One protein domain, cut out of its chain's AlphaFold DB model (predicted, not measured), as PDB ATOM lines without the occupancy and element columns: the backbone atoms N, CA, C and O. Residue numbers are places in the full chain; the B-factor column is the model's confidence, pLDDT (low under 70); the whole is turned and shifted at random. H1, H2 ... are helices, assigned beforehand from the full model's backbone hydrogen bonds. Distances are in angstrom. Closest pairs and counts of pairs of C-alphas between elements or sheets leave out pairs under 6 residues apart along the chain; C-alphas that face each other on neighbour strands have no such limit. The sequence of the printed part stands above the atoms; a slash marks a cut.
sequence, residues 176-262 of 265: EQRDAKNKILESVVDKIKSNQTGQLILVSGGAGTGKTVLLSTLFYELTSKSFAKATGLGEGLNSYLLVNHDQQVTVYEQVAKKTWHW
ATOM      1  N   GLU A 176     191.283 273.860 258.275       88.88
ATOM      2  CA  GLU A 176     192.714 274.005 258.000       88.88
ATOM      3  C   GLU A 176     193.566 273.085 258.881       88.88
ATOM      4  O   GLU A 176     194.535 272.490 258.413       88.88
ATOM      5  N   GLN A 177     193.207 272.946 260.161       90.06
ATOM      6  CA  GLN A 177     193.892 272.035 261.079       90.06
ATOM      7  C   GLN A 177     193.675 270.572 260.688       90.06
ATOM      8  O   GLN A 177     194.614 269.783 260.756       90.06
ATOM      9  N   ARG A 178     192.459 270.205 260.273       90.75
ATOM     10  CA  ARG A 178     192.135 268.856 259.792       90.75
ATOM     11  C   ARG A 178     192.899 268.536 258.511       90.75
ATOM     12  O   ARG A 178     193.500 267.470 258.418       90.75
ATOM     13  N   ASP A 179     192.944 269.472 257.571       90.31
ATOM     14  CA  ASP A 179     193.689 269.316 256.324       90.31
ATOM     15  C   ASP A 179     195.193 269.188 256.589       90.31
ATOM     16  O   ASP A 179     195.861 268.337 256.002       90.31
ATOM     17  N   ALA A 180     195.733 269.997 257.507       93.06
ATOM     18  CA  ALA A 180     197.117 269.877 257.948       93.06
ATOM     19  C   ALA A 180     197.378 268.521 258.623       93.06
ATOM     20  O   ALA A 180     198.355 267.862 258.270       93.06
ATOM     21  N   LYS A 181     196.496 268.076 259.535       93.81
ATOM     22  CA  LYS A 181     196.569 266.756 260.186       93.81
ATOM     23  C   LYS A 181     196.691 265.659 259.133       93.81
ATOM     24  O   LYS A 181     197.657 264.904 259.159       93.81
ATOM     25  N   ASN A 182     195.749 265.607 258.194       92.69
ATOM     26  CA  ASN A 182     195.678 264.545 257.193       92.69
ATOM     27  C   ASN A 182     196.926 264.522 256.303       92.69
ATOM     28  O   ASN A 182     197.558 263.476 256.182       92.69
ATOM     29  N   LYS A 183     197.368 265.682 255.796       94.81
ATOM     30  CA  LYS A 183     198.599 265.789 254.987       94.81
ATOM     31  C   LYS A 183     199.838 265.293 255.729       94.81
ATOM     32  O   LYS A 183     200.700 264.646 255.133       94.81
ATOM     33  N   ILE A 184     199.948 265.609 257.021       95.12
ATOM     34  CA  ILE A 184     201.069 265.170 257.858       95.12
ATOM     35  C   ILE A 184     201.005 263.656 258.067       95.12
ATOM     36  O   ILE A 184     202.012 262.986 257.850       95.12
ATOM     37  N   LEU A 185     199.847 263.112 258.455       93.38
ATOM     38  CA  LEU A 185     199.673 261.677 258.696       93.38
ATOM     39  C   LEU A 185     199.954 260.849 257.432       93.38
ATOM     40  O   LEU A 185     200.711 259.883 257.503       93.38
ATOM     41  N   GLU A 186     199.415 261.258 256.283       93.50
ATOM     42  CA  GLU A 186     199.678 260.629 254.979       93.50
ATOM     43  C   GLU A 186     201.171 260.654 254.644       93.50
ATOM     44  O   GLU A 186     201.767 259.611 254.376       93.50
ATOM     45  N   SER A 187     201.808 261.824 254.776       94.75
ATOM     46  CA  SER A 187     203.248 261.966 254.544       94.75
ATOM     47  C   SER A 187     204.057 261.042 255.454       94.75
ATOM     48  O   SER A 187     204.982 260.383 254.993       94.75
ATOM     49  N   VAL A 188     203.722 260.955 256.743       93.50
ATOM     50  CA  VAL A 188     204.422 260.068 257.684       93.50
ATOM     51  C   VAL A 188     204.294 258.604 257.252       93.50
ATOM     52  O   VAL A 188     205.304 257.901 257.184       93.50
ATOM     53  N   VAL A 189     203.087 258.148 256.909       93.12
ATOM     54  CA  VAL A 189     202.838 256.762 256.476       93.12
ATOM     55  C   VAL A 189     203.616 256.428 255.205       93.12
ATOM     56  O   VAL A 189     204.284 255.394 255.158       93.12
ATOM     57  N   ASP A 190     203.579 257.304 254.201       93.75
ATOM     58  CA  ASP A 190     204.264 257.099 252.922       93.75
ATOM     59  C   ASP A 190     205.781 256.991 253.100       93.75
ATOM     60  O   ASP A 190     206.432 256.115 252.517       93.75
ATOM     61  N   LYS A 191     206.358 257.854 253.945       94.56
ATOM     62  CA  LYS A 191     207.798 257.858 254.233       94.56
ATOM     63  C   LYS A 191     208.231 256.617 255.002       94.56
ATOM     64  O   LYS A 191     209.256 256.034 254.650       94.56
ATOM     65  N   ILE A 192     207.429 256.169 255.967       91.38
ATOM     66  CA  ILE A 192     207.688 254.927 256.705       91.38
ATOM     67  C   ILE A 192     207.626 253.719 255.766       91.38
ATOM     68  O   ILE A 192     208.560 252.921 255.745       91.38
ATOM     69  N   LYS A 193     206.581 253.602 254.937       91.56
ATOM     70  CA  LYS A 193     206.438 252.490 253.977       91.56
ATOM     71  C   LYS A 193     207.539 252.465 252.917       91.56
ATOM     72  O   LYS A 193     207.903 251.399 252.436       91.56
ATOM     73  N   SER A 194     208.088 253.630 252.583       93.75
ATOM     74  CA  SER A 194     209.209 253.769 251.649       93.75
ATOM     75  C   SER A 194     210.584 253.597 252.312       93.75
ATOM     76  O   SER A 194     211.594 253.850 251.658       93.75
ATOM     77  N   ASN A 195     210.647 253.215 253.597       91.44
ATOM     78  CA  ASN A 195     211.880 253.120 254.392       91.44
ATOM     79  C   ASN A 195     212.735 254.407 254.365       91.44
ATOM     80  O   ASN A 195     213.965 254.353 254.427       91.44
ATOM     81  N   GLN A 196     212.098 255.578 254.265       93.19
ATOM     82  CA  GLN A 196     212.781 256.872 254.282       93.19
ATOM     83  C   GLN A 196     212.953 257.374 255.719       93.19
ATOM     84  O   GLN A 196     212.043 257.286 256.540       93.19
ATOM     85  N   THR A 197     214.119 257.947 256.017       91.69
ATOM     86  CA  THR A 197     214.462 258.501 257.336       91.69
ATOM     87  C   THR A 197     214.897 259.966 257.220       91.69
ATOM     88  O   THR A 197     215.062 260.486 256.114       91.69
ATOM     89  N   GLY A 198     215.017 260.670 258.352       91.62
ATOM     90  CA  GLY A 198     215.525 262.052 258.385       91.62
ATOM     91  C   GLY A 198     214.618 263.094 257.721       91.62
ATOM     92  O   GLY A 198     215.102 264.113 257.240       91.62
ATOM     93  N   GLN A 199     213.311 262.834 257.652       92.69
ATOM     94  CA  GLN A 199     212.352 263.749 257.037       92.69
ATOM     95  C   GLN A 199     211.982 264.876 258.007       92.69
ATOM     96  O   GLN A 199     211.705 264.625 259.180       92.69
ATOM     97  N   LEU A 200     211.941 266.110 257.503       92.88
ATOM     98  CA  LEU A 200     211.499 267.282 258.253       92.88
ATOM     99  C   LEU A 200     210.190 267.802 257.659       92.88
ATOM    100  O   LEU A 200     210.151 268.215 256.501       92.88
ATOM    101  N   ILE A 201     209.131 267.815 258.469       91.00
ATOM    102  CA  ILE A 201     207.854 268.442 258.123       91.00
ATOM    103  C   ILE A 201     207.739 269.732 258.930       91.00
ATOM    104  O   ILE A 201     207.646 269.699 260.158       91.00
ATOM    105  N   LEU A 202     207.756 270.874 258.244       91.50
ATOM    106  CA  LEU A 202     207.577 272.174 258.880       91.50
ATOM    107  C   LEU A 202     206.092 272.545 258.897       91.50
ATOM    108  O   LEU A 202     205.461 272.651 257.847       91.50
ATOM    109  N   VAL A 203     205.550 272.784 260.090       88.50
ATOM    110  CA  VAL A 203     204.165 273.229 260.281       88.50
ATOM    111  C   VAL A 203     204.172 274.670 260.776       88.50
ATOM    112  O   VAL A 203     204.657 274.961 261.869       88.50
ATOM    113  N   SER A 204     203.621 275.580 259.979       87.81
ATOM    114  CA  SER A 204     203.529 277.006 260.300       87.81
ATOM    115  C   SER A 204     202.078 277.457 260.431       87.81
ATOM    116  O   SER A 204     201.213 277.023 259.677       87.81
ATOM    117  N   GLY A 205     201.819 278.381 261.350       87.25
ATOM    118  CA  GLY A 205     200.514 279.015 261.515       87.25
ATOM    119  C   GLY A 205     200.613 280.229 262.430       87.25
ATOM    120  O   GLY A 205     201.527 280.302 263.262       87.25
ATOM    121  N   GLY A 206     199.680 281.168 262.289       87.19
ATOM    122  CA  GLY A 206     199.617 282.383 263.106       87.19
ATOM    123  C   GLY A 206     199.516 282.111 264.614       87.19
ATOM    124  O   GLY A 206     199.284 280.984 265.069       87.19
ATOM    125  N   ALA A 207     199.717 283.143 265.431       81.50
ATOM    126  CA  ALA A 207     199.443 283.046 266.863       81.50
ATOM    127  C   ALA A 207     197.957 282.711 267.091       81.50
ATOM    128  O   ALA A 207     197.091 283.195 266.371       81.50
ATOM    129  N   GLY A 208     197.663 281.842 268.060       80.44
ATOM    130  CA  GLY A 208     196.282 281.470 268.389       80.44
ATOM    131  C   GLY A 208     195.591 280.497 267.425       80.44
ATOM    132  O   GLY A 208     194.495 280.049 267.736       80.44
ATOM    133  N   THR A 209     196.217 280.060 266.325       82.50
ATOM    134  CA  THR A 209     195.597 279.117 265.362       82.50
ATOM    135  C   THR A 209     195.502 277.667 265.866       82.50
ATOM    136  O   THR A 209     195.391 276.737 265.070       82.50
ATOM    137  N   GLY A 210     195.627 277.435 267.176       82.38
ATOM    138  CA  GLY A 210     195.488 276.110 267.788       82.38
ATOM    139  C   GLY A 210     196.582 275.095 267.432       82.38
ATOM    140  O   GLY A 210     196.325 273.897 267.442       82.38
ATOM    141  N   LYS A 211     197.820 275.539 267.158       87.31
ATOM    142  CA  LYS A 211     198.966 274.634 266.905       87.31
ATOM    143  C   LYS A 211     199.155 273.589 268.011       87.31
ATOM    144  O   LYS A 211     199.466 272.442 267.718       87.31
ATOM    145  N   THR A 212     198.935 273.978 269.267       86.94
ATOM    146  CA  THR A 212     199.017 273.076 270.423       86.94
ATOM    147  C   THR A 212     198.048 271.905 270.295       86.94
ATOM    148  O   THR A 212     198.477 270.770 270.487       86.94
ATOM    149  N   VAL A 213     196.797 272.181 269.903       87.81
ATOM    150  CA  VAL A 213     195.749 271.173 269.675       87.81
ATOM    151  C   VAL A 213     196.132 270.253 268.523       87.81
ATOM    152  O   VAL A 213     196.090 269.035 268.667       87.81
ATOM    153  N   LEU A 214     196.584 270.824 267.401       89.81
ATOM    154  CA  LEU A 214     197.041 270.039 266.253       89.81
ATOM    155  C   LEU A 214     198.167 269.068 266.645       89.81
ATOM    156  O   LEU A 214     198.122 267.899 266.276       89.81
ATOM    157  N   LEU A 215     199.151 269.534 267.423       89.75
ATOM    158  CA  LEU A 215     200.261 268.703 267.894       89.75
ATOM    159  C   LEU A 215     199.805 267.603 268.861       89.75
ATOM    160  O   LEU A 215     200.244 266.466 268.704       89.75
ATOM    161  N   SER A 216     198.912 267.893 269.819       88.19
ATOM    162  CA  SER A 216     198.353 266.854 270.701       88.19
ATOM    163  C   SER A 216     197.570 265.808 269.917       88.19
ATOM    164  O   SER A 216     197.716 264.620 270.189       88.19
ATOM    165  N   THR A 217     196.771 266.228 268.930       89.31
ATOM    166  CA  THR A 217     195.995 265.307 268.094       89.31
ATOM    167  C   THR A 217     196.920 264.438 267.246       89.31
ATOM    168  O   THR A 217     196.769 263.224 267.258       89.31
ATOM    169  N   LEU A 218     197.923 265.018 266.575       90.88
ATOM    170  CA  LEU A 218     198.917 264.254 265.811       90.88
ATOM    171  C   LEU A 218     199.656 263.245 266.692       90.88
ATOM    172  O   LEU A 218     199.789 262.086 266.314       90.88
ATOM    173  N   PHE A 219     200.112 263.670 267.871       90.31
ATOM    174  CA  PHE A 219     200.817 262.793 268.797       90.31
ATOM    175  C   PHE A 219     199.932 261.633 269.273       90.31
ATOM    176  O   PHE A 219     200.375 260.485 269.271       90.31
ATOM    177  N   TYR A 220     198.674 261.911 269.631       86.56
ATOM    178  CA  TYR A 220     197.700 260.888 270.016       86.56
ATOM    179  C   TYR A 220     197.411 259.901 268.871       86.56
ATOM    180  O   TYR A 220     197.391 258.694 269.085       86.56
ATOM    181  N   GLU A 221     197.228 260.395 267.647       87.25
ATOM    182  CA  GLU A 221     196.929 259.564 266.476       87.25
ATOM    183  C   GLU A 221     198.100 258.643 266.132       87.25
ATOM    184  O   GLU A 221     197.932 257.425 266.117       87.25
ATOM    185  N   LEU A 222     199.301 259.202 265.939       88.56
ATOM    186  CA  LEU A 222     200.499 258.476 265.485       88.56
ATOM    187  C   LEU A 222     200.891 257.309 266.402       88.56
ATOM    188  O   LEU A 222     201.489 256.325 265.967       88.56
ATOM    189  N   THR A 223     200.556 257.417 267.676       86.25
ATOM    190  CA  THR A 223     200.873 256.432 268.712       86.25
ATOM    191  C   THR A 223     199.736 255.454 268.989       86.25
ATOM    192  O   THR A 223     199.935 254.431 269.649       86.25
ATOM    193  N   SER A 224     198.537 255.739 268.483       82.25
ATOM    194  CA  SER A 224     197.374 254.891 268.689       82.25
ATOM    195  C   SER A 224     197.480 253.591 267.884       82.25
ATOM    196  O   SER A 224     197.897 253.557 266.724       82.25
ATOM    197  N   LYS A 225     197.017 252.485 268.478       79.69
ATOM    198  CA  LYS A 225     196.889 251.202 267.763       79.69
ATOM    199  C   LYS A 225     195.867 251.275 266.623       79.69
ATOM    200  O   LYS A 225     195.986 250.541 265.644       79.69
ATOM    201  N   SER A 226     194.855 252.135 266.755       79.38
ATOM    202  CA  SER A 226     193.847 252.380 265.719       79.38
ATOM    203  C   SER A 226     194.474 252.943 264.452       79.38
ATOM    204  O   SER A 226     194.211 252.411 263.375       79.38
ATOM    205  N   PHE A 227     195.343 253.950 264.584       84.00
ATOM    206  CA  PHE A 227     196.075 254.518 263.459       84.00
ATOM    207  C   PHE A 227     196.940 253.457 262.786       84.00
ATOM    208  O   PHE A 227     196.782 253.210 261.594       84.00
ATOM    209  N   ALA A 228     197.754 252.749 263.572       83.94
ATOM    210  CA  ALA A 228     198.625 251.698 263.066       83.94
ATOM    211  C   ALA A 228     197.860 250.654 262.236       83.94
ATOM    212  O   ALA A 228     198.185 250.404 261.071       83.94
ATOM    213  N   LYS A 229     196.759 250.131 262.791       83.75
ATOM    214  CA  LYS A 229     195.885 249.174 262.108       83.75
ATOM    215  C   LYS A 229     195.290 249.748 260.819       83.75
ATOM    216  O   LYS A 229     195.277 249.049 259.809       83.75
ATOM    217  N   ALA A 230     194.803 250.989 260.844       84.62
ATOM    218  CA  ALA A 230     194.198 251.639 259.681       84.62
ATOM    219  C   ALA A 230     195.206 251.865 258.545       84.62
ATOM    220  O   ALA A 230     194.860 251.746 257.372       84.62
ATOM    221  N   THR A 231     196.466 252.141 258.881       85.50
ATOM    222  CA  THR A 231     197.524 252.422 257.902       85.50
ATOM    223  C   THR A 231     198.304 251.178 257.472       85.50
ATOM    224  O   THR A 231     199.137 251.262 256.564       85.50
ATOM    225  N   GLY A 232     198.054 250.025 258.101       85.62
ATOM    226  CA  GLY A 232     198.815 248.788 257.893       85.62
ATOM    227  C   GLY A 232     200.219 248.822 258.508       85.62
ATOM    228  O   GLY A 232     201.106 248.108 258.050       85.62
ATOM    229  N   LEU A 233     200.432 249.673 259.513       80.06
ATOM    230  CA  LEU A 233     201.637 249.683 260.340       80.06
ATOM    231  C   LEU A 233     201.396 248.689 261.489       80.06
ATOM    232  O   LEU A 233     200.328 248.696 262.092       80.06
ATOM    233  N   GLY A 234     202.336 247.777 261.753       73.88
ATOM    234  CA  GLY A 234     202.099 246.654 262.677       73.88
ATOM    235  C   GLY A 234     201.700 247.078 264.098       73.88
ATOM    236  O   GLY A 234     200.828 246.456 264.701       73.88
ATOM    237  N   GLU A 235     202.289 248.164 264.603       75.62
ATOM    238  CA  GLU A 235     201.996 248.762 265.910       75.62
ATOM    239  C   GLU A 235     202.044 250.297 265.838       75.62
ATOM    240  O   GLU A 235     202.472 250.871 264.833       75.62
ATOM    241  N   GLY A 236     201.577 250.959 266.906       73.62
ATOM    242  CA  GLY A 236     201.676 252.413 267.061       73.62
ATOM    243  C   GLY A 236     203.127 252.889 266.993       73.62
ATOM    244  O   GLY A 236     204.046 252.182 267.412       73.62
ATOM    245  N   LEU A 237     203.347 254.089 266.456       84.31
ATOM    246  CA  LEU A 237     204.698 254.612 266.284       84.31
ATOM    247  C   LEU A 237     205.323 254.985 267.627       84.31
ATOM    248  O   LEU A 237     204.680 255.610 268.471       84.31
ATOM    249  N   ASN A 238     206.615 254.686 267.775       86.31
ATOM    250  CA  ASN A 238     207.427 255.162 268.893       86.31
ATOM    251  C   ASN A 238     207.692 256.670 268.731       86.31
ATOM    252  O   ASN A 238     208.698 257.085 268.154       86.31
ATOM    253  N   SER A 239     206.724 257.477 269.163       86.88
ATOM    254  CA  SER A 239     206.688 258.924 268.937       86.88
ATOM    255  C   SER A 239     207.119 259.689 270.183       86.88
ATOM    256  O   SER A 239     206.752 259.331 271.300       86.88
ATOM    257  N   TYR A 240     207.828 260.799 269.982       88.81
ATOM    258  CA  TYR A 240     208.284 261.697 271.043       88.81
ATOM    259  C   TYR A 240     207.852 263.123 270.714       88.81
ATOM    260  O   TYR A 240     207.984 263.560 269.570       88.81
ATOM    261  N   LEU A 241     207.356 263.853 271.713       88.38
ATOM    262  CA  LEU A 241     207.017 265.265 271.575       88.38
ATOM    263  C   LEU A 241     208.060 266.106 272.313       88.38
ATOM    264  O   LEU A 241     208.154 266.064 273.536       88.38
ATOM    265  N   LEU A 242     208.851 266.864 271.555       88.06
ATOM    266  CA  LEU A 242     209.858 267.779 272.091       88.06
ATOM    267  C   LEU A 242     209.246 269.174 272.214       88.06
ATOM    268  O   LEU A 242     208.767 269.739 271.230       88.06
ATOM    269  N   VAL A 243     209.260 269.729 273.424       87.81
ATOM    270  CA  VAL A 243     208.594 270.993 273.743       87.81
ATOM    271  C   VAL A 243     209.565 271.877 274.508       87.81
ATOM    272  O   VAL A 243     210.119 271.469 275.520       87.81
ATOM    273  N   ASN A 244     209.764 273.102 274.027       86.06
ATOM    274  CA  ASN A 244     210.748 274.034 274.586       86.06
ATOM    275  C   ASN A 244     210.226 274.839 275.797       86.06
ATOM    276  O   ASN A 244     210.904 275.740 276.274       86.06
ATOM    277  N   HIS A 245     208.994 274.594 276.255       87.12
ATOM    278  CA  HIS A 245     208.338 275.400 277.287       87.12
ATOM    279  C   HIS A 245     207.698 274.520 278.367       87.12
ATOM    280  O   HIS A 245     206.729 273.810 278.091       87.12
ATOM    281  N   ASP A 246     208.167 274.633 279.611       88.12
ATOM    282  CA  ASP A 246     207.800 273.746 280.731       88.12
ATOM    283  C   ASP A 246     206.292 273.681 281.007       88.12
ATOM    284  O   ASP A 246     205.726 272.617 281.267       88.12
ATOM    285  N   GLN A 247     205.595 274.818 280.894       84.31
ATOM    286  CA  GLN A 247     204.137 274.828 281.061       84.31
ATOM    287  C   GLN A 247     203.430 273.993 279.983       84.31
ATOM    288  O   GLN A 247     202.463 273.302 280.286       84.31
ATOM    289  N   GLN A 248     203.913 274.014 278.735       84.75
ATOM    290  CA  GLN A 248     203.332 273.200 277.665       84.75
ATOM    291  C   GLN A 248     203.675 271.722 277.860       84.75
ATOM    292  O   GLN A 248     202.802 270.882 277.661       84.75
ATOM    293  N   VAL A 249     204.895 271.404 278.317       88.38
ATOM    294  CA  VAL A 249     205.277 270.035 278.717       88.38
ATOM    295  C   VAL A 249     204.285 269.493 279.744       88.38
ATOM    296  O   VAL A 249     203.715 268.426 279.539       88.38
ATOM    297  N   THR A 250     203.993 270.269 280.792       87.06
ATOM    298  CA  THR A 250     203.041 269.880 281.847       87.06
ATOM    299  C   THR A 250     201.654 269.562 281.280       87.06
ATOM    300  O   THR A 250     201.033 268.575 281.669       87.06
ATOM    301  N   VAL A 251     201.172 270.367 280.329       86.31
ATOM    302  CA  VAL A 251     199.872 270.153 279.673       86.31
ATOM    303  C   VAL A 251     199.868 268.857 278.863       86.31
ATOM    304  O   VAL A 251     198.964 268.038 279.030       86.31
ATOM    305  N   TYR A 252     200.883 268.636 278.023       87.88
ATOM    306  CA  TYR A 252     200.987 267.408 277.231       87.88
ATOM    307  C   TYR A 252     201.133 266.164 278.114       87.88
ATOM    308  O   TYR A 252     200.508 265.143 277.830       87.88
ATOM    309  N   GLU A 253     201.875 266.249 279.220       87.38
ATOM    310  CA  GLU A 253     201.961 265.162 280.195       87.38
ATOM    311  C   GLU A 253     200.615 264.849 280.846       87.38
ATOM    312  O   GLU A 253     200.295 263.679 281.045       87.38
ATOM    313  N   GLN A 254     199.824 265.863 281.205       84.81
ATOM    314  CA  GLN A 254     198.501 265.658 281.797       84.81
ATOM    315  C   GLN A 254     197.538 264.997 280.804       84.81
ATOM    316  O   GLN A 254     196.846 264.047 281.173       84.81
ATOM    317  N   VAL A 255     197.541 265.444 279.543       83.44
ATOM    318  CA  VAL A 255     196.784 264.814 278.448       83.44
ATOM    319  C   VAL A 255     197.208 263.352 278.269       83.44
ATOM    320  O   VAL A 255     196.359 262.456 278.220       83.44
ATOM    321  N   ALA A 256     198.517 263.092 278.210       81.31
ATOM    322  CA  ALA A 256     199.056 261.747 278.042       81.31
ATOM    323  C   ALA A 256     198.706 260.849 279.238       81.31
ATOM    324  O   ALA A 256     198.176 259.763 279.047       81.31
ATOM    325  N   LYS A 257     198.896 261.298 280.484       81.56
ATOM    326  CA  LYS A 257     198.558 260.510 281.684       81.56
ATOM    327  C   LYS A 257     197.084 260.074 281.669       81.56
ATOM    328  O   LYS A 257     196.795 258.900 281.866       81.56
ATOM    329  N   LYS A 258     196.145 260.966 281.338       79.88
ATOM    330  CA  LYS A 258     194.706 260.633 281.337       79.88
ATOM    331  C   LYS A 258     194.285 259.664 280.226       79.88
ATOM    332  O   LYS A 258     193.425 258.820 280.464       79.88
ATOM    333  N   THR A 259     194.872 259.786 279.033       68.75
ATOM    334  CA  THR A 259     194.513 258.974 277.848       68.75
ATOM    335  C   THR A 259     195.286 257.661 277.748       68.75
ATOM    336  O   THR A 259     194.759 256.659 277.270       68.75
ATOM    337  N   TRP A 260     196.547 257.647 278.185       58.97
ATOM    338  CA  TRP A 260     197.503 256.591 277.850       58.97
ATOM    339  C   TRP A 260     197.674 255.523 278.915       58.97
ATOM    340  O   TRP A 260     198.128 254.428 278.601       58.97
ATOM    341  N   HIS A 261     197.234 255.779 280.151       50.25
ATOM    342  CA  HIS A 261     197.021 254.698 281.122       50.25
ATOM    343  C   HIS A 261     195.983 253.678 280.628       50.25
ATOM    344  O   HIS A 261     195.932 252.559 281.123       50.25
ATOM    345  N   TRP A 262     195.198 254.051 279.616       46.78
ATOM    346  CA  TRP A 262     194.227 253.200 278.944       46.78
ATOM    347  C   TRP A 262     194.752 252.611 277.614       46.78
ATOM    348  O   TRP A 262     194.048 251.853 276.938       46.78
TER     349      TRP A 262
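This is residues 176 to 262 of the 265 residues of the protein "GIY-YIG domain-containing protein" of Weissella cibaria (UniProt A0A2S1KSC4). Three helices stand in a loose row, H1, H2 in the middle, then H4, fanned at their tilts, and the short H3 turns across near the last end of H2, towards H1. Residues 199 to 203 and 237 to 243, within the two long links, run back along one side of this row. The printed part has 87 residues with four named helices, H1 to H4 in chain order, and no named strand; the class is all helix. The whole is compact, with a radius of gyration of the C-alphas of 13.5 A and spans of 36 by 32 by 23 A.

Find C-alpha 176 at (192.714, 274.005, 258.000); from there H1, residues 176 to 193, runs 25.8 A. Go on to C-alpha 211 at (198.966, 274.634, 266.905), where H2, residues 211 to 223, begins its 18.4 A. H3 follows at residues 225 to 231. H4, residues 246 to 260, runs 20.2 A to C-alpha 260 at (197.503, 256.591, 277.850).

H1 touches H2 with residues 177 to 185 alone; look at their closest C-alphas, Gln 177 and Leu 214, 6.4 A apart. These two run the same way at a shallow tilt of 34 degrees, only just short of steep. H2 and H4 are close but not clearly touching, with the closest C-alphas, Ser 216 and Tyr 252, 7.1 A apart. They run the same way at a steep tilt of 38 degrees, only just past shallow. H3 is about perpendicular to H2, at 86 degrees, and close but not clearly touching; their closest C-alphas are Glu 221 and Phe 227, 5.9 A apart. H4 is apart from H1 and H3. In H1, H2, H3 and H4 every O i to N i+4 pair is within hydrogen-bond range.

The C-alphas of Ala 207 and Gly 234 are the two farthest apart, 36.7 A. The printed part has no cut. The links H1 to H2 and H3 to H4 are long, with 17 and 14 residues. The mean pLDDT of the printed part is 86.1, and you will find it under 70 at residues 259 to 262.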